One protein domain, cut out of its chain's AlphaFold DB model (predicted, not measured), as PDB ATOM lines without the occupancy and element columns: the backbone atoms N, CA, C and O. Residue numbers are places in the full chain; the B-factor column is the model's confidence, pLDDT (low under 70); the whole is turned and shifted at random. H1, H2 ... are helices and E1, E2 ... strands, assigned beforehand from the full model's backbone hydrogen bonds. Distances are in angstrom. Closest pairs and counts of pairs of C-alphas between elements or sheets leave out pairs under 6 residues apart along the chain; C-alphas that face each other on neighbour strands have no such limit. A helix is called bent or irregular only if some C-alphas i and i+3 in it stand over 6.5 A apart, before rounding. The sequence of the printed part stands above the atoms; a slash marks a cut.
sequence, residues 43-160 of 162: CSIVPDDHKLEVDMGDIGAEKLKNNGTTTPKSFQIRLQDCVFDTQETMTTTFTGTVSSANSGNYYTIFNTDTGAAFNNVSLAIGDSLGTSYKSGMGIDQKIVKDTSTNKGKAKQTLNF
ATOM      1  N   CYS A  43     134.001 147.573 129.274       91.00
ATOM      2  CA  CYS A  43     135.021 148.574 128.950       91.00
ATOM      3  C   CYS A  43     134.847 149.853 129.778       91.00
ATOM      4  O   CYS A  43     133.720 150.296 130.007       91.00
ATOM      5  N   SER A  44     135.953 150.526 130.098       91.19
ATOM      6  CA  SER A  44     135.936 151.892 130.639       91.19
ATOM      7  C   SER A  44     136.066 152.927 129.519       91.19
ATOM      8  O   SER A  44     136.860 152.745 128.596       91.19
ATOM      9  N   ILE A  45     135.337 154.043 129.602       90.62
ATOM     10  CA  ILE A  45     135.577 155.216 128.742       90.62
ATOM     11  C   ILE A  45     136.837 155.937 129.247       90.62
ATOM     12  O   ILE A  45     136.993 156.126 130.457       90.62
ATOM     13  N   VAL A  46     137.734 156.339 128.338       89.56
ATOM     14  CA  VAL A  46     138.937 157.124 128.682       89.56
ATOM     15  C   VAL A  46     138.507 158.428 129.376       89.56
ATOM     16  O   VAL A  46     137.630 159.094 128.832       89.56
ATOM     17  N   PRO A  47     139.095 158.840 130.523       82.69
ATOM     18  CA  PRO A  47     138.645 160.001 131.308       82.69
ATOM     19  C   PRO A  47     138.381 161.295 130.520       82.69
ATOM     20  O   PRO A  47     137.401 161.983 130.801       82.69
ATOM     21  N   ASP A  48     139.203 161.590 129.511       84.56
ATOM     22  CA  ASP A  48     139.052 162.770 128.645       84.56
ATOM     23  C   ASP A  48     137.766 162.731 127.789       84.56
ATOM     24  O   ASP A  48     137.192 163.771 127.480       84.56
ATOM     25  N   ASP A  49     137.287 161.537 127.429       85.81
ATOM     26  CA  ASP A  49     136.181 161.332 126.482       85.81
ATOM     27  C   ASP A  49     134.804 161.310 127.178       85.81
ATOM     28  O   ASP A  49     133.774 161.244 126.510       85.81
ATOM     29  N   HIS A  50     134.753 161.427 128.516       77.75
ATOM     30  CA  HIS A  50     133.494 161.574 129.281       77.75
ATOM     31  C   HIS A  50     132.767 162.894 128.984       77.75
ATOM     32  O   HIS A  50     131.580 163.030 129.280       77.75
ATOM     33  N   LYS A  51     133.474 163.887 128.430       82.31
ATOM     34  CA  LYS A  51     132.932 165.185 128.012       82.31
ATOM     35  C   LYS A  51     133.490 165.566 126.648       82.31
ATOM     36  O   LYS A  51     134.381 166.402 126.537       82.31
ATOM     37  N   LEU A  52     132.967 164.919 125.613       85.94
ATOM     38  CA  LEU A  52     133.361 165.190 124.241       85.94
ATOM     39  C   LEU A  52     132.609 166.404 123.676       85.94
ATOM     40  O   LEU A  52     131.391 166.369 123.514       85.94
ATOM     41  N   GLU A  53     133.353 167.447 123.321       90.19
ATOM     42  CA  GLU A  53     132.855 168.590 122.553       90.19
ATOM     43  C   GLU A  53     133.244 168.409 121.077       90.19
ATOM     44  O   GLU A  53     134.418 168.232 120.749       90.19
ATOM     45  N   VAL A  54     132.255 168.416 120.175       91.81
ATOM     46  CA  VAL A  54     132.469 168.264 118.725       91.81
ATOM     47  C   VAL A  54     132.247 169.612 118.046       91.81
ATOM     48  O   VAL A  54     131.115 170.083 117.941       91.81
ATOM     49  N   ASP A  55     133.329 170.230 117.571       91.69
ATOM     50  CA  ASP A  55     133.258 171.512 116.869       91.69
ATOM     51  C   ASP A  55     132.678 171.358 115.448       91.69
ATOM     52  O   ASP A  55     133.333 170.930 114.482       91.69
ATOM     53  N   MET A  56     131.411 171.753 115.318       90.31
ATOM     54  CA  MET A  56     130.701 171.815 114.043       90.31
ATOM     55  C   MET A  56     131.203 172.958 113.144       90.31
ATOM     56  O   MET A  56     131.127 172.842 111.918       90.31
ATOM     57  N   GLY A  57     131.802 174.005 113.719       90.19
ATOM     58  CA  GLY A  57     132.136 175.259 113.050       90.19
ATOM     59  C   GLY A  57     130.906 176.046 112.582       90.19
ATOM     60  O   GLY A  57     129.758 175.683 112.849       90.19
ATOM     61  N   ASP A  58     131.150 177.121 111.834       89.69
ATOM     62  CA  ASP A  58     130.087 177.978 111.306       89.69
ATOM     63  C   ASP A  58     129.304 177.299 110.170       89.69
ATOM     64  O   ASP A  58     129.830 177.017 109.089       89.69
ATOM     65  N   ILE A  59     128.005 177.083 110.391       90.62
ATOM     66  CA  ILE A  59     127.090 176.519 109.394       90.62
ATOM     67  C   ILE A  59     126.298 177.644 108.718       90.62
ATOM     68  O   ILE A  59     125.423 178.273 109.312       90.62
ATOM     69  N   GLY A  60     126.560 177.869 107.428       91.25
ATOM     70  CA  GLY A  60     125.799 178.826 106.624       91.25
ATOM     71  C   GLY A  60     124.355 178.366 106.393       91.25
ATOM     72  O   GLY A  60     124.130 177.362 105.717       91.25
ATOM     73  N   ALA A  61     123.375 179.133 106.884       89.25
ATOM     74  CA  ALA A  61     121.947 178.783 106.864       89.25
ATOM     75  C   ALA A  61     121.383 178.421 105.472       89.25
ATOM     76  O   ALA A  61     120.494 177.579 105.363       89.25
ATOM     77  N   GLU A  62     121.927 178.992 104.391       92.81
ATOM     78  CA  GLU A  62     121.557 178.642 103.008       92.81
ATOM     79  C   GLU A  62     121.764 177.150 102.682       92.81
ATOM     80  O   GLU A  62     121.031 176.600 101.863       92.81
ATOM     81  N   LYS A  63     122.717 176.468 103.337       91.88
ATOM     82  CA  LYS A  63     122.961 175.025 103.159       91.88
ATOM     83  C   LYS A  63     121.888 174.135 103.787       91.88
ATOM     84  O   LYS A  63     121.781 172.984 103.388       91.88
ATOM     85  N   LEU A  64     121.109 174.662 104.732       90.56
ATOM     86  CA  LEU A  64     120.066 173.928 105.457       90.56
ATOM     87  C   LEU A  64     118.662 174.125 104.855       90.56
ATOM     88  O   LEU A  64     117.708 173.455 105.250       90.56
ATOM     89  N   LYS A  65     118.506 175.030 103.879       90.19
ATOM     90  CA  LYS A  65     117.230 175.223 103.173       90.19
ATOM     91  C   LYS A  65     116.839 173.970 102.385       90.19
ATOM     92  O   LYS A  65     117.692 173.211 101.938       90.19
ATOM     93  N   ASN A  66     115.534 173.787 102.173       88.69
ATOM     94  CA  ASN A  66     114.961 172.695 101.375       88.69
ATOM     95  C   ASN A  66     115.390 171.282 101.833       88.69
ATOM     96  O   ASN A  66     115.561 170.392 101.003       88.69
ATOM     97  N   ASN A  67     115.545 171.077 103.149       86.81
ATOM     98  CA  ASN A  67     116.069 169.847 103.766       86.81
ATOM     99  C   ASN A  67     117.531 169.525 103.389       86.81
ATOM    100  O   ASN A  67     117.927 168.360 103.371       86.81
ATOM    101  N   GLY A  68     118.330 170.547 103.069       90.88
ATOM    102  CA  GLY A  68     119.762 170.398 102.829       90.88
ATOM    103  C   GLY A  68     120.537 169.998 104.089       90.88
ATOM    104  O   GLY A  68     120.138 170.302 105.214       90.88
ATOM    105  N   THR A  69     121.659 169.307 103.890       91.38
ATOM    106  CA  THR A  69     122.541 168.812 104.954       91.38
ATOM    107  C   THR A  69     123.952 169.387 104.828       91.38
ATOM    108  O   THR A  69     124.386 169.833 103.762       91.38
ATOM    109  N   THR A  70     124.682 169.392 105.941       92.50
ATOM    110  CA  THR A  70     126.089 169.802 106.022       92.50
ATOM    111  C   THR A  70     127.044 168.625 105.839       92.50
ATOM    112  O   THR A  70     126.650 167.464 105.925       92.50
ATOM    113  N   THR A  71     128.326 168.918 105.610       92.56
ATOM    114  CA  THR A  71     129.392 167.909 105.674       92.56
ATOM    115  C   THR A  71     129.537 167.407 107.116       92.56
ATOM    116  O   THR A  71     129.819 168.240 107.981       92.56
ATOM    117  N   PRO A  72     129.399 166.095 107.391       93.88
ATOM    118  CA  PRO A  72     129.506 165.587 108.752       93.88
ATOM    119  C   PRO A  72     130.920 165.714 109.333       93.88
ATOM    120  O   PRO A  72     131.918 165.547 108.622       93.88
ATOM    121  N   LYS A  73     131.006 165.948 110.640       95.44
ATOM    122  CA  LYS A  73     132.233 165.947 111.438       95.44
ATOM    123  C   LYS A  73     132.454 164.563 112.029       95.44
ATOM    124  O   LYS A  73     131.601 164.036 112.736       95.44
ATOM    125  N   SER A  74     133.613 163.971 111.755       96.31
ATOM    126  CA  SER A  74     134.017 162.723 112.403       96.31
ATOM    127  C   SER A  74     134.410 162.982 113.856       96.31
ATOM    128  O   SER A  74     135.200 163.887 114.122       96.31
ATOM    129  N   PHE A  75     133.936 162.143 114.772       95.88
ATOM    130  CA  PHE A  75     134.356 162.136 116.171       95.88
ATOM    131  C   PHE A  75     134.556 160.699 116.670       95.88
ATOM    132  O   PHE A  75     134.180 159.733 116.000       95.88
ATOM    133  N   GLN A  76     135.207 160.547 117.822       95.81
ATOM    134  CA  GLN A  76     135.557 159.241 118.380       95.81
ATOM    135  C   GLN A  76     135.255 159.172 119.872       95.81
ATOM    136  O   GLN A  76     135.369 160.174 120.570       95.81
ATOM    137  N   ILE A  77     134.923 157.972 120.347       95.00
ATOM    138  CA  ILE A  77     134.903 157.630 121.772       95.00
ATOM    139  C   ILE A  77     135.927 156.515 121.977       95.00
ATOM    140  O   ILE A  77     135.827 155.434 121.384       95.00
ATOM    141  N   ARG A  78     136.955 156.789 122.780       95.12
ATOM    142  CA  ARG A  78     138.046 155.864 123.085       95.12
ATOM    143  C   ARG A  78     137.718 155.105 124.360       95.12
ATOM    144  O   ARG A  78     137.316 155.683 125.370       95.12
ATOM    145  N   LEU A  79     137.939 153.798 124.312       94.75
ATOM    146  CA  LEU A  79     137.709 152.897 125.431       94.75
ATOM    147  C   LEU A  79     139.017 152.219 125.834       94.75
ATOM    148  O   LEU A  79     139.863 151.910 124.987       94.75
ATOM    149  N   GLN A  80     139.158 151.970 127.126       94.12
ATOM    150  CA  GLN A  80     140.299 151.315 127.751       94.12
ATOM    151  C   GLN A  80     139.841 150.220 128.717       94.12
ATOM    152  O   GLN A  80     138.664 150.128 129.069       94.12
ATOM    153  N   ASP A  81     140.799 149.393 129.133       93.69
ATOM    154  CA  ASP A  81     140.624 148.318 130.111       93.69
ATOM    155  C   ASP A  81     139.479 147.352 129.755       93.69
ATOM    156  O   ASP A  81     138.822 146.778 130.618       93.69
ATOM    157  N   CYS A  82     139.255 147.169 128.450       93.69
ATOM    158  CA  CYS A  82     138.220 146.296 127.925       93.69
ATOM    159  C   CYS A  82     138.535 144.814 128.163       93.69
ATOM    160  O   CYS A  82     139.611 144.336 127.790       93.69
ATOM    161  N   VAL A  83     137.560 144.064 128.674       92.31
ATOM    162  CA  VAL A  83     137.639 142.610 128.856       92.31
ATOM    163  C   VAL A  83     136.478 141.948 128.121       92.31
ATOM    164  O   VAL A  83     135.356 141.888 128.611       92.31
ATOM    165  N   PHE A  84     136.766 141.439 126.924       91.44
ATOM    166  CA  PHE A  84     135.804 140.710 126.100       91.44
ATOM    167  C   PHE A  84     135.944 139.200 126.296       91.44
ATOM    168  O   PHE A  84     137.062 138.674 126.298       91.44
ATOM    169  N   ASP A  85     134.808 138.512 126.392       87.25
ATOM    170  CA  ASP A  85     134.734 137.050 126.433       87.25
ATOM    171  C   ASP A  85     134.222 136.509 125.090       87.25
ATOM    172  O   ASP A  85     135.002 136.054 124.253       87.25
ATOM    173  N   THR A  86     132.918 136.658 124.839       87.75
ATOM    174  CA  THR A  86     132.222 136.151 123.640       87.75
ATOM    175  C   THR A  86     131.676 137.250 122.724       87.75
ATOM    176  O   THR A  86     131.153 136.954 121.652       87.75
ATOM    177  N   GLN A  87     131.789 138.520 123.120       90.94
ATOM    178  CA  GLN A  87     131.251 139.650 122.364       90.94
ATOM    179  C   GLN A  87     132.040 139.870 121.063       90.94
ATOM    180  O   GLN A  87     133.267 139.795 121.050       90.94
ATOM    181  N   GLU A  88     131.339 140.198 119.974       91.94
ATOM    182  CA  GLU A  88     131.952 140.564 118.681       91.94
ATOM    183  C   GLU A  88     131.683 142.019 118.264       91.94
ATOM    184  O   GLU A  88     132.323 142.547 117.349       91.94
ATOM    185  N   THR A  89     130.746 142.679 118.941       93.12
ATOM    186  CA  THR A  89     130.280 144.035 118.652       93.12
ATOM    187  C   THR A  89     130.168 144.861 119.926       93.12
ATOM    188  O   THR A  89     130.098 144.337 121.037       93.12
ATOM    189  N   MET A  90     130.163 146.177 119.744       92.69
ATOM    190  CA  MET A  90     129.878 147.182 120.756       92.69
ATOM    191  C   MET A  90     128.737 148.048 120.245       92.69
ATOM    192  O   MET A  90     128.867 148.667 119.188       92.69
ATOM    193  N   THR A  91     127.642 148.103 120.992       94.00
ATOM    194  CA  THR A  91     126.497 148.962 120.682       94.00
ATOM    195  C   THR A  91     126.640 150.271 121.446       94.00
ATOM    196  O   THR A  91     126.780 150.262 122.665       94.00
ATOM    197  N   THR A  92     126.600 151.405 120.748       93.69
ATOM    198  CA  THR A  92     126.563 152.737 121.375       93.69
ATOM    199  C   THR A  92     125.224 153.395 121.107       93.69
ATOM    200  O   THR A  92     124.835 153.541 119.952       93.69
ATOM    201  N   THR A  93     124.532 153.818 122.161       93.88
ATOM    202  CA  THR A  93     123.229 154.480 122.051       93.88
ATOM    203  C   THR A  93     123.363 155.939 122.454       93.88
ATOM    204  O   THR A  93     123.619 156.247 123.616       93.88
ATOM    205  N   PHE A  94     123.146 156.844 121.504       93.69
ATOM    206  CA  PHE A  94     123.040 158.272 121.790       93.69
ATOM    207  C   PHE A  94     121.594 158.607 122.166       93.69
ATOM    208  O   PHE A  94     120.645 158.129 121.543       93.69
ATOM    209  N   THR A  95     121.414 159.423 123.203       92.88
ATOM    210  CA  THR A  95     120.098 159.888 123.657       92.88
ATOM    211  C   THR A  95     120.124 161.397 123.847       92.88
ATOM    212  O   THR A  95     121.162 161.988 124.137       92.88
ATOM    213  N   GLY A  96     118.977 162.033 123.649       91.56
ATOM    214  CA  GLY A  96     118.821 163.473 123.791       91.56
ATOM    215  C   GLY A  96     117.432 163.920 123.357       91.56
ATOM    216  O   GLY A  96     116.653 163.124 122.820       91.56
ATOM    217  N   THR A  97     117.122 165.195 123.593       92.44
ATOM    218  CA  THR A  97     115.839 165.790 123.206       92.44
ATOM    219  C   THR A  97     115.620 165.641 121.706       92.44
ATOM    220  O   THR A  97     116.471 166.021 120.904       92.44
ATOM    221  N   VAL A  98     114.470 165.084 121.335       92.00
ATOM    222  CA  VAL A  98     114.089 164.879 119.937       92.00
ATOM    223  C   VAL A  98     113.572 166.188 119.337       92.00
ATOM    224  O   VAL A  98     112.717 166.849 119.927       92.00
ATOM    225  N   SER A  99     114.075 166.537 118.154       88.56
ATOM    226  CA  SER A  99     113.662 167.722 117.408       88.56
ATOM    227  C   SER A  99     112.299 167.520 116.757       88.56
ATOM    228  O   SER A  99     112.058 166.520 116.082       88.56
ATOM    229  N   SER A 100     111.424 168.516 116.894       82.31
ATOM    230  CA  SER A 100     110.170 168.616 116.139       82.31
ATOM    231  C   SER A 100     110.373 169.091 114.693       82.31
ATOM    232  O   SER A 100     109.417 169.106 113.921       82.31
ATOM    233  N   ALA A 101     111.601 169.460 114.303       76.44
ATOM    234  CA  ALA A 101     111.928 169.937 112.959       76.44
ATOM    235  C   ALA A 101     111.795 168.863 111.865       76.44
ATOM    236  O   ALA A 101     111.714 169.203 110.686       76.44
ATOM    237  N   ASN A 102     111.802 167.573 112.220       72.75
ATOM    238  CA  ASN A 102     111.610 166.479 111.271       72.75
ATOM    239  C   ASN A 102     110.977 165.241 111.919       72.75
ATOM    240  O   ASN A 102     111.059 165.017 113.120       72.75
ATOM    241  N   SER A 103     110.408 164.378 111.077       69.50
ATOM    242  CA  SER A 103     109.901 163.048 111.443       69.50
ATOM    243  C   SER A 103     111.003 161.987 111.625       69.50
ATOM    244  O   SER A 103     110.716 160.799 111.798       69.50
ATOM    245  N   GLY A 104     112.278 162.388 111.564       71.56
ATOM    246  CA  GLY A 104     113.433 161.502 111.697       71.56
ATOM    247  C   GLY A 104     113.700 161.055 113.135       71.56
ATOM    248  O   GLY A 104     114.311 160.009 113.333       71.56
ATOM    249  N   ASN A 105     113.188 161.787 114.127       81.44
ATOM    250  CA  ASN A 105     113.550 161.688 115.546       81.44
ATOM    251  C   ASN A 105     115.052 161.937 115.807       81.44
ATOM    252  O   ASN A 105     115.687 161.250 116.615       81.44
ATOM    253  N   TYR A 106     115.611 162.913 115.092       90.88
ATOM    254  CA  TYR A 106     116.966 163.435 115.288       90.88
ATOM    255  C   TYR A 106     117.013 164.459 116.438       90.88
ATOM    256  O   TYR A 106     115.975 164.816 116.996       90.88
ATOM    257  N   TYR A 107     118.201 164.914 116.837       94.31
ATOM    258  CA  TYR A 107     118.392 165.672 118.079       94.31
ATOM    259  C   TYR A 107     118.113 167.173 117.904       94.31
ATOM    260  O   TYR A 107     118.457 167.775 116.883       94.31
ATOM    261  N   THR A 108     117.504 167.795 118.912       93.44
ATOM    262  CA  THR A 108     117.320 169.252 118.988       93.44
ATOM    263  C   THR A 108     118.658 169.952 119.191       93.44
ATOM    264  O   THR A 108     119.426 169.575 120.073       93.44
ATOM    265  N   ILE A 109     118.907 171.012 118.421       91.94
ATOM    266  CA  ILE A 109     120.011 171.944 118.676       91.94
ATOM    267  C   ILE A 109     119.455 173.106 119.500       91.94
ATOM    268  O   ILE A 109     118.428 173.685 119.138       91.94
ATOM    269  N   PHE A 110     120.130 173.455 120.590       91.12
ATOM    270  CA  PHE A 110     119.765 174.579 121.450       91.12
ATOM    271  C   PHE A 110     120.742 175.738 121.259       91.12
ATOM    272  O   PHE A 110     121.944 175.534 121.099       91.12
ATOM    273  N   ASN A 111     120.226 176.961 121.291       90.25
ATOM    274  CA  ASN A 111     121.035 178.161 121.418       90.25
ATOM    275  C   ASN A 111     121.608 178.224 122.846       90.25
ATOM    276  O   ASN A 111     120.854 178.163 123.818       90.25
ATOM    277  N   THR A 112     122.930 178.339 122.970       87.75
ATOM    278  CA  THR A 112     123.656 178.283 124.252       87.75
ATOM    279  C   THR A 112     123.345 179.444 125.190       87.75
ATOM    280  O   THR A 112     123.387 179.265 126.404       87.75
ATOM    281  N   ASP A 113     123.001 180.611 124.644       91.81
ATOM    282  CA  ASP A 113     122.840 181.850 125.414       91.81
ATOM    283  C   ASP A 113     121.416 181.997 125.967       91.81
ATOM    284  O   ASP A 113     121.201 182.518 127.060       91.81
ATOM    285  N   THR A 114     120.426 181.539 125.197       93.75
ATOM    286  CA  THR A 114     118.990 181.674 125.504       93.75
ATOM    287  C   THR A 114     118.337 180.370 125.961       93.75
ATOM    288  O   THR A 114     117.211 180.397 126.453       93.75
ATOM    289  N   GLY A 115     118.990 179.221 125.756       91.56
ATOM    290  CA  GLY A 115     118.410 177.892 125.972       91.56
ATOM    291  C   GLY A 115     117.279 177.525 125.001       91.56
ATOM    292  O   GLY A 115     116.680 176.459 125.134       91.56
ATOM    293  N   ALA A 116     116.957 178.383 124.026       91.50
ATOM    294  CA  ALA A 116     115.880 178.142 123.074       91.50
ATOM    295  C   ALA A 116     116.280 177.092 122.027       91.50
ATOM    296  O   ALA A 116     117.404 177.089 121.523       91.50
ATOM    297  N   ALA A 117     115.346 176.217 121.654       90.75
ATOM    298  CA  ALA A 117     115.537 175.289 120.545       90.75
ATOM    299  C   ALA A 117     115.592 176.044 119.205       90.75
ATOM    300  O   ALA A 117     114.743 176.898 118.931       90.75
ATOM    301  N   PHE A 118     116.546 175.699 118.339       87.50
ATOM    302  CA  PHE A 118     116.528 176.161 116.956       87.50
ATOM    303  C   PHE A 118     115.427 175.430 116.177       87.50
ATOM    304  O   PHE A 118     115.427 174.206 116.052       87.50
ATOM    305  N   ASN A 119     114.490 176.195 115.621       82.19
ATOM    306  CA  ASN A 119     113.414 175.656 114.796       82.19
ATOM    307  C   ASN A 119     113.930 175.279 113.396       82.19
ATOM    308  O   ASN A 119     114.760 175.985 112.827       82.19
ATOM    309  N   ASN A 120     113.373 174.214 112.810       85.69
ATOM    310  CA  ASN A 120     113.671 173.728 111.451       85.69
ATOM    311  C   ASN A 120     115.105 173.205 111.211       85.69
ATOM    312  O   ASN A 120     115.497 173.006 110.064       85.69
ATOM    313  N   VAL A 121     115.870 172.927 112.272       90.38
ATOM    314  CA  VAL A 121     117.164 172.233 112.198       90.38
ATOM    315  C   VAL A 121     117.223 171.106 113.235       90.38
ATOM    316  O   VAL A 121     116.518 171.114 114.248       90.38
ATOM    317  N   SER A 122     118.054 170.106 112.972       93.00
ATOM    318  CA  SER A 122     118.368 169.029 113.909       93.00
ATOM    319  C   SER A 122     119.798 168.563 113.702       93.00
ATOM    320  O   SER A 122     120.269 168.544 112.566       93.00
ATOM    321  N   LEU A 123     120.430 168.087 114.765       94.19
ATOM    322  CA  LEU A 123     121.663 167.320 114.676       94.19
ATOM    323  C   LEU A 123     121.317 165.857 114.369       94.19
ATOM    324  O   LEU A 123     120.437 165.292 115.017       94.19
ATOM    325  N   ALA A 124     122.001 165.237 113.409       94.25
ATOM    326  CA  ALA A 124     121.979 163.788 113.217       94.25
ATOM    327  C   ALA A 124     123.262 163.197 113.815       94.25
ATOM    328  O   ALA A 124     124.291 163.859 113.821       94.25
ATOM    329  N   ILE A 125     123.217 161.963 114.322       95.69
ATOM    330  CA  ILE A 125     124.425 161.232 114.729       95.69
ATOM    331  C   ILE A 125     124.448 159.919 113.960       95.69
ATOM    332  O   ILE A 125     123.410 159.274 113.784       95.69
ATOM    333  N   GLY A 126     125.622 159.554 113.461       94.81
ATOM    334  CA  GLY A 126     125.806 158.465 112.524       94.81
ATOM    335  C   GLY A 126     127.049 157.621 112.751       94.81
ATOM    336  O   GLY A 126     127.935 157.956 113.540       94.81
ATOM    337  N   ASP A 127     127.106 156.510 112.024       95.38
ATOM    338  CA  ASP A 127     128.288 155.657 111.943       95.38
ATOM    339  C   ASP A 127     129.418 156.315 111.116       95.38
ATOM    340  O   ASP A 127     129.281 157.390 110.523       95.38
ATOM    341  N   SER A 128     130.567 155.643 111.038       92.31
ATOM    342  CA  SER A 128     131.693 156.085 110.208       92.31
ATOM    343  C   SER A 128     131.407 156.056 108.696       92.31
ATOM    344  O   SER A 128     132.105 156.738 107.937       92.31
ATOM    345  N   LEU A 129     130.373 155.343 108.240       91.06
ATOM    346  CA  LEU A 129     129.944 155.276 106.838       91.06
ATOM    347  C   LEU A 129     129.059 156.478 106.451       91.06
ATOM    348  O   LEU A 129     129.045 156.869 105.286       91.06
ATOM    349  N   GLY A 130     128.418 157.129 107.426       87.81
ATOM    350  CA  GLY A 130     127.482 158.242 107.243       87.81
ATOM    351  C   GLY A 130     126.006 157.853 107.397       87.81
ATOM    352  O   GLY A 130     125.135 158.687 107.154       87.81
ATOM    353  N   THR A 131     125.704 156.619 107.811       93.25
ATOM    354  CA  THR A 131     124.343 156.192 108.156       93.25
ATOM    355  C   THR A 131     123.895 156.953 109.401       93.25
ATOM    356  O   THR A 131     124.566 156.878 110.425       93.25
ATOM    357  N   SER A 132     122.785 157.692 109.332       92.69
ATOM    358  CA  SER A 132     122.246 158.454 110.471       92.69
ATOM    359  C   SER A 132     121.237 157.632 111.275       92.69
ATOM    360  O   SER A 132     120.368 156.979 110.697       92.69
ATOM    361  N   TYR A 133     121.320 157.708 112.604       93.88
ATOM    362  CA  TYR A 133     120.499 156.942 113.543       93.88
ATOM    363  C   TYR A 133     119.609 157.865 114.386       93.88
ATOM    364  O   TYR A 133     119.917 159.038 114.614       93.88
ATOM    365  N   LYS A 134     118.472 157.331 114.840       92.25
ATOM    366  CA  LYS A 134     117.496 158.062 115.667       92.25
ATOM    367  C   LYS A 134     117.972 158.171 117.118       92.25
ATOM    368  O   LYS A 134     118.700 157.296 117.581       92.25
ATOM    369  N   SER A 135     117.486 159.169 117.860       93.50
ATOM    370  CA  SER A 135     117.666 159.220 119.322       93.50
ATOM    371  C   SER A 135     117.172 157.919 119.969       93.50
ATOM    372  O   SER A 135     116.065 157.460 119.680       93.50
ATOM    373  N   GLY A 136     118.012 157.302 120.805       92.81
ATOM    374  CA  GLY A 136     117.744 156.015 121.455       92.81
ATOM    375  C   GLY A 136     117.998 154.768 120.598       92.81
ATOM    376  O   GLY A 136     117.786 153.660 121.086       92.81
ATOM    377  N   MET A 137     118.457 154.905 119.350       94.06
ATOM    378  CA  MET A 137     118.838 153.770 118.505       94.06
ATOM    379  C   MET A 137     120.316 153.407 118.709       94.06
ATOM    380  O   MET A 137     121.177 154.285 118.741       94.06
ATOM    381  N   GLY A 138     120.604 152.111 118.834       95.12
ATOM    382  CA  GLY A 138     121.969 151.604 118.954       95.12
ATOM    383  C   GLY A 138     122.734 151.661 117.629       95.12
ATOM    384  O   GLY A 138     122.195 151.318 116.576       95.12
ATOM    385  N   ILE A 139     123.999 152.072 117.701       96.19
ATOM    386  CA  ILE A 139     124.975 152.046 116.608       96.19
ATOM    387  C   ILE A 139     125.998 150.952 116.919       96.19
ATOM    388  O   ILE A 139     126.784 151.087 117.860       96.19
ATOM    389  N   ASP A 140     125.989 149.877 116.132       95.44
ATOM    390  CA  ASP A 140     126.882 148.732 116.320       95.44
ATOM    391  C   ASP A 140     128.217 148.922 115.596       95.44
ATOM    392  O   ASP A 140     128.270 149.167 114.390       95.44
ATOM    393  N   GLN A 141     129.319 148.725 116.320       95.50
ATOM    394  CA  GLN A 141     130.668 148.660 115.755       95.50
ATOM    395  C   GLN A 141     131.329 147.338 116.140       95.50
ATOM    396  O   GLN A 141     131.183 146.863 117.264       95.50
ATOM    397  N   LYS A 142     132.060 146.710 115.214       95.00
ATOM    398  CA  LYS A 142     132.799 145.472 115.509       95.00
ATOM    399  C   LYS A 142     133.964 145.762 116.452       95.00
ATOM    400  O   LYS A 142     134.675 146.745 116.249       95.00
ATOM    401  N   ILE A 143     134.207 144.879 117.422       94.94
ATOM    402  CA  ILE A 143     135.412 144.986 118.254       94.94
ATOM    403  C   ILE A 143     136.666 144.790 117.398       94.94
ATOM    404  O   ILE A 143     136.726 143.922 116.522       94.94
ATOM    405  N   VAL A 144     137.716 145.551 117.691       95.25
ATOM    406  CA  VAL A 144     139.047 145.279 117.153       95.25
ATOM    407  C   VAL A 144     139.623 144.094 117.923       95.25
ATOM    408  O   VAL A 144     139.934 144.211 119.111       95.25
ATOM    409  N   LYS A 145     139.768 142.951 117.249       93.69
ATOM    410  CA  LYS A 145     140.423 141.763 117.808       93.69
ATOM    411  C   LYS A 145     141.947 141.886 117.749       93.69
ATOM    412  O   LYS A 145     142.516 142.544 116.876       93.69
ATOM    413  N   ASP A 146     142.612 141.269 118.711       90.25
ATOM    414  CA  ASP A 146     144.046 141.041 118.724       90.25
ATOM    415  C   ASP A 146     144.386 139.843 117.828       90.25
ATOM    416  O   ASP A 146     143.796 138.769 117.947       90.25
ATOM    417  N   THR A 147     145.344 140.020 116.920       88.25
ATOM    418  CA  THR A 147     145.679 139.024 115.893       88.25
ATOM    419  C   THR A 147     146.427 137.805 116.430       88.25
ATOM    420  O   THR A 147     146.513 136.807 115.723       88.25
ATOM    421  N   SER A 148     146.981 137.869 117.646       88.88
ATOM    422  CA  SER A 148     147.728 136.765 118.263       88.88
ATOM    423  C   SER A 148     146.856 135.882 119.159       88.88
ATOM    424  O   SER A 148     147.092 134.680 119.253       88.88
ATOM    425  N   THR A 149     145.827 136.459 119.786       87.69
ATOM    426  CA  THR A 149     144.937 135.750 120.726       87.69
ATOM    427  C   THR A 149     143.514 135.537 120.204       87.69
ATOM    428  O   THR A 149     142.753 134.790 120.814       87.69
ATOM    429  N   ASN A 150     143.134 136.205 119.108       86.19
ATOM    430  CA  ASN A 150     141.768 136.286 118.570       86.19
ATOM    431  C   ASN A 150     140.712 136.833 119.566       86.19
ATOM    432  O   ASN A 150     139.510 136.737 119.315       86.19
ATOM    433  N   LYS A 151     141.146 137.430 120.684       89.19
ATOM    434  CA  LYS A 151     140.289 138.112 121.668       89.19
ATOM    435  C   LYS A 151     140.143 139.592 121.333       89.19
ATOM    436  O   LYS A 151     140.954 140.141 120.592       89.19
ATOM    437  N   GLY A 152     139.139 140.270 121.883       92.62
ATOM    438  CA  GLY A 152     139.041 141.729 121.769       92.62
ATOM    439  C   GLY A 152     140.223 142.442 122.432       92.62
ATOM    440  O   GLY A 152     140.652 142.056 123.517       92.62
ATOM    441  N   LYS A 153     140.755 143.491 121.794       95.06
ATOM    442  CA  LYS A 153     141.814 144.325 122.382       95.06
ATOM    443  C   LYS A 153     141.295 145.089 123.601       95.06
ATOM    444  O   LYS A 153     140.189 145.624 123.568       95.06
ATOM    445  N   ALA A 154     142.152 145.248 124.610       93.75
ATOM    446  CA  ALA A 154     141.865 146.036 125.812       93.75
ATOM    447  C   ALA A 154     141.645 147.540 125.543       93.75
ATOM    448  O   ALA A 154     141.098 148.243 126.385       93.75
ATOM    449  N   LYS A 155     142.063 148.041 124.373       95.56
ATOM    450  CA  LYS A 155     141.754 149.393 123.893       95.56
ATOM    451  C   LYS A 155     140.902 149.306 122.635       95.56
ATOM    452  O   LYS A 155     141.255 148.566 121.715       95.56
ATOM    453  N   GLN A 156     139.825 150.081 122.597       96.06
ATOM    454  CA  GLN A 156     138.914 150.186 121.457       96.06
ATOM    455  C   GLN A 156     138.720 151.654 121.071       96.06
ATOM    456  O   GLN A 156     139.007 152.574 121.841       96.06
ATOM    457  N   THR A 157     138.255 151.891 119.850       96.06
ATOM    458  CA  THR A 157     137.962 153.237 119.349       96.06
ATOM    459  C   THR A 157     136.712 153.166 118.500       96.06
ATOM    460  O   THR A 157     136.716 152.582 117.417       96.06
ATOM    461  N   LEU A 158     135.640 153.745 119.024       95.31
ATOM    462  CA  LEU A 158     134.352 153.838 118.364       95.31
ATOM    463  C   LEU A 158     134.351 155.104 117.507       95.31
ATOM    464  O   LEU A 158     134.720 156.172 117.989       95.31
ATOM    465  N   ASN A 159     133.985 154.977 116.234       96.69
ATOM    466  CA  ASN A 159     134.051 156.055 115.248       96.69
ATOM    467  C   ASN A 159     132.643 156.469 114.820       96.69
ATOM    468  O   ASN A 159     131.858 155.623 114.394       96.69
ATOM    469  N   PHE A 160     132.348 157.761 114.890       97.19
ATOM    470  CA  PHE A 160     131.029 158.320 114.614       97.19
ATOM    471  C   PHE A 160     131.127 159.563 113.733       97.19
ATOM    472  O   PHE A 160     132.214 160.109 113.514       97.19
TER     473      PHE A 160
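What this domain is: This is residues 43 to 160 of the 162 residues of the protein "Putative fimbrial-like protein YfcV" of Escherichia coli G3/10 (UniProt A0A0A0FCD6). Little regular structure: a loop-rich, only just elongated body around two antiparallel strand pairs, E1-E5 and E2-E4, with E3 near the middle, H1 beside E1 and H2 far out toward one end. The 118 printed residues run H1 H2 E1 E2 E3 E4 E5, class mixed, with 37 in named elements. The whole is loose, radius of gyration of the C-alphas 16.9 A, spans 52 by 26 by 22 A.

Where its parts are: E1, residues 74 to 80, runs 20.1 A from C-alpha (134.017, 162.723, 112.403). E5, 156 to 160, ends at (131.029, 158.320, 114.614). E2 is 89 to 93, E4 138 to 142, E3 125 to 127, H1 47 to 51, H2 61 to 67. H2 is irregular, C-alphas 63 and 66 8.5 A apart; H1 only just, 48 and 51 6.6 A.

How they stand to each other: Within hydrogen-bond range are N 77 and O 158, 3.0 A (E1, E5), and N 90 and O 141, 2.8 A (E2, E4). E3 pairs with no named strand; its closest C-alpha to E5 is Asp 127, 4.7 A from Phe 160. Asp 49 of H1 and Ile 77 of E1 have the closest C-alphas, 6.1 A. O i to N i+4 pairs within range: H1 0 of 1, H2 0 of 3; i+3: 0 of 2, 1 of 4.

The domain as a whole: The printed part has no cut. The links E2 to E3 and E4 to E5 are long. Residue 103 is under 70.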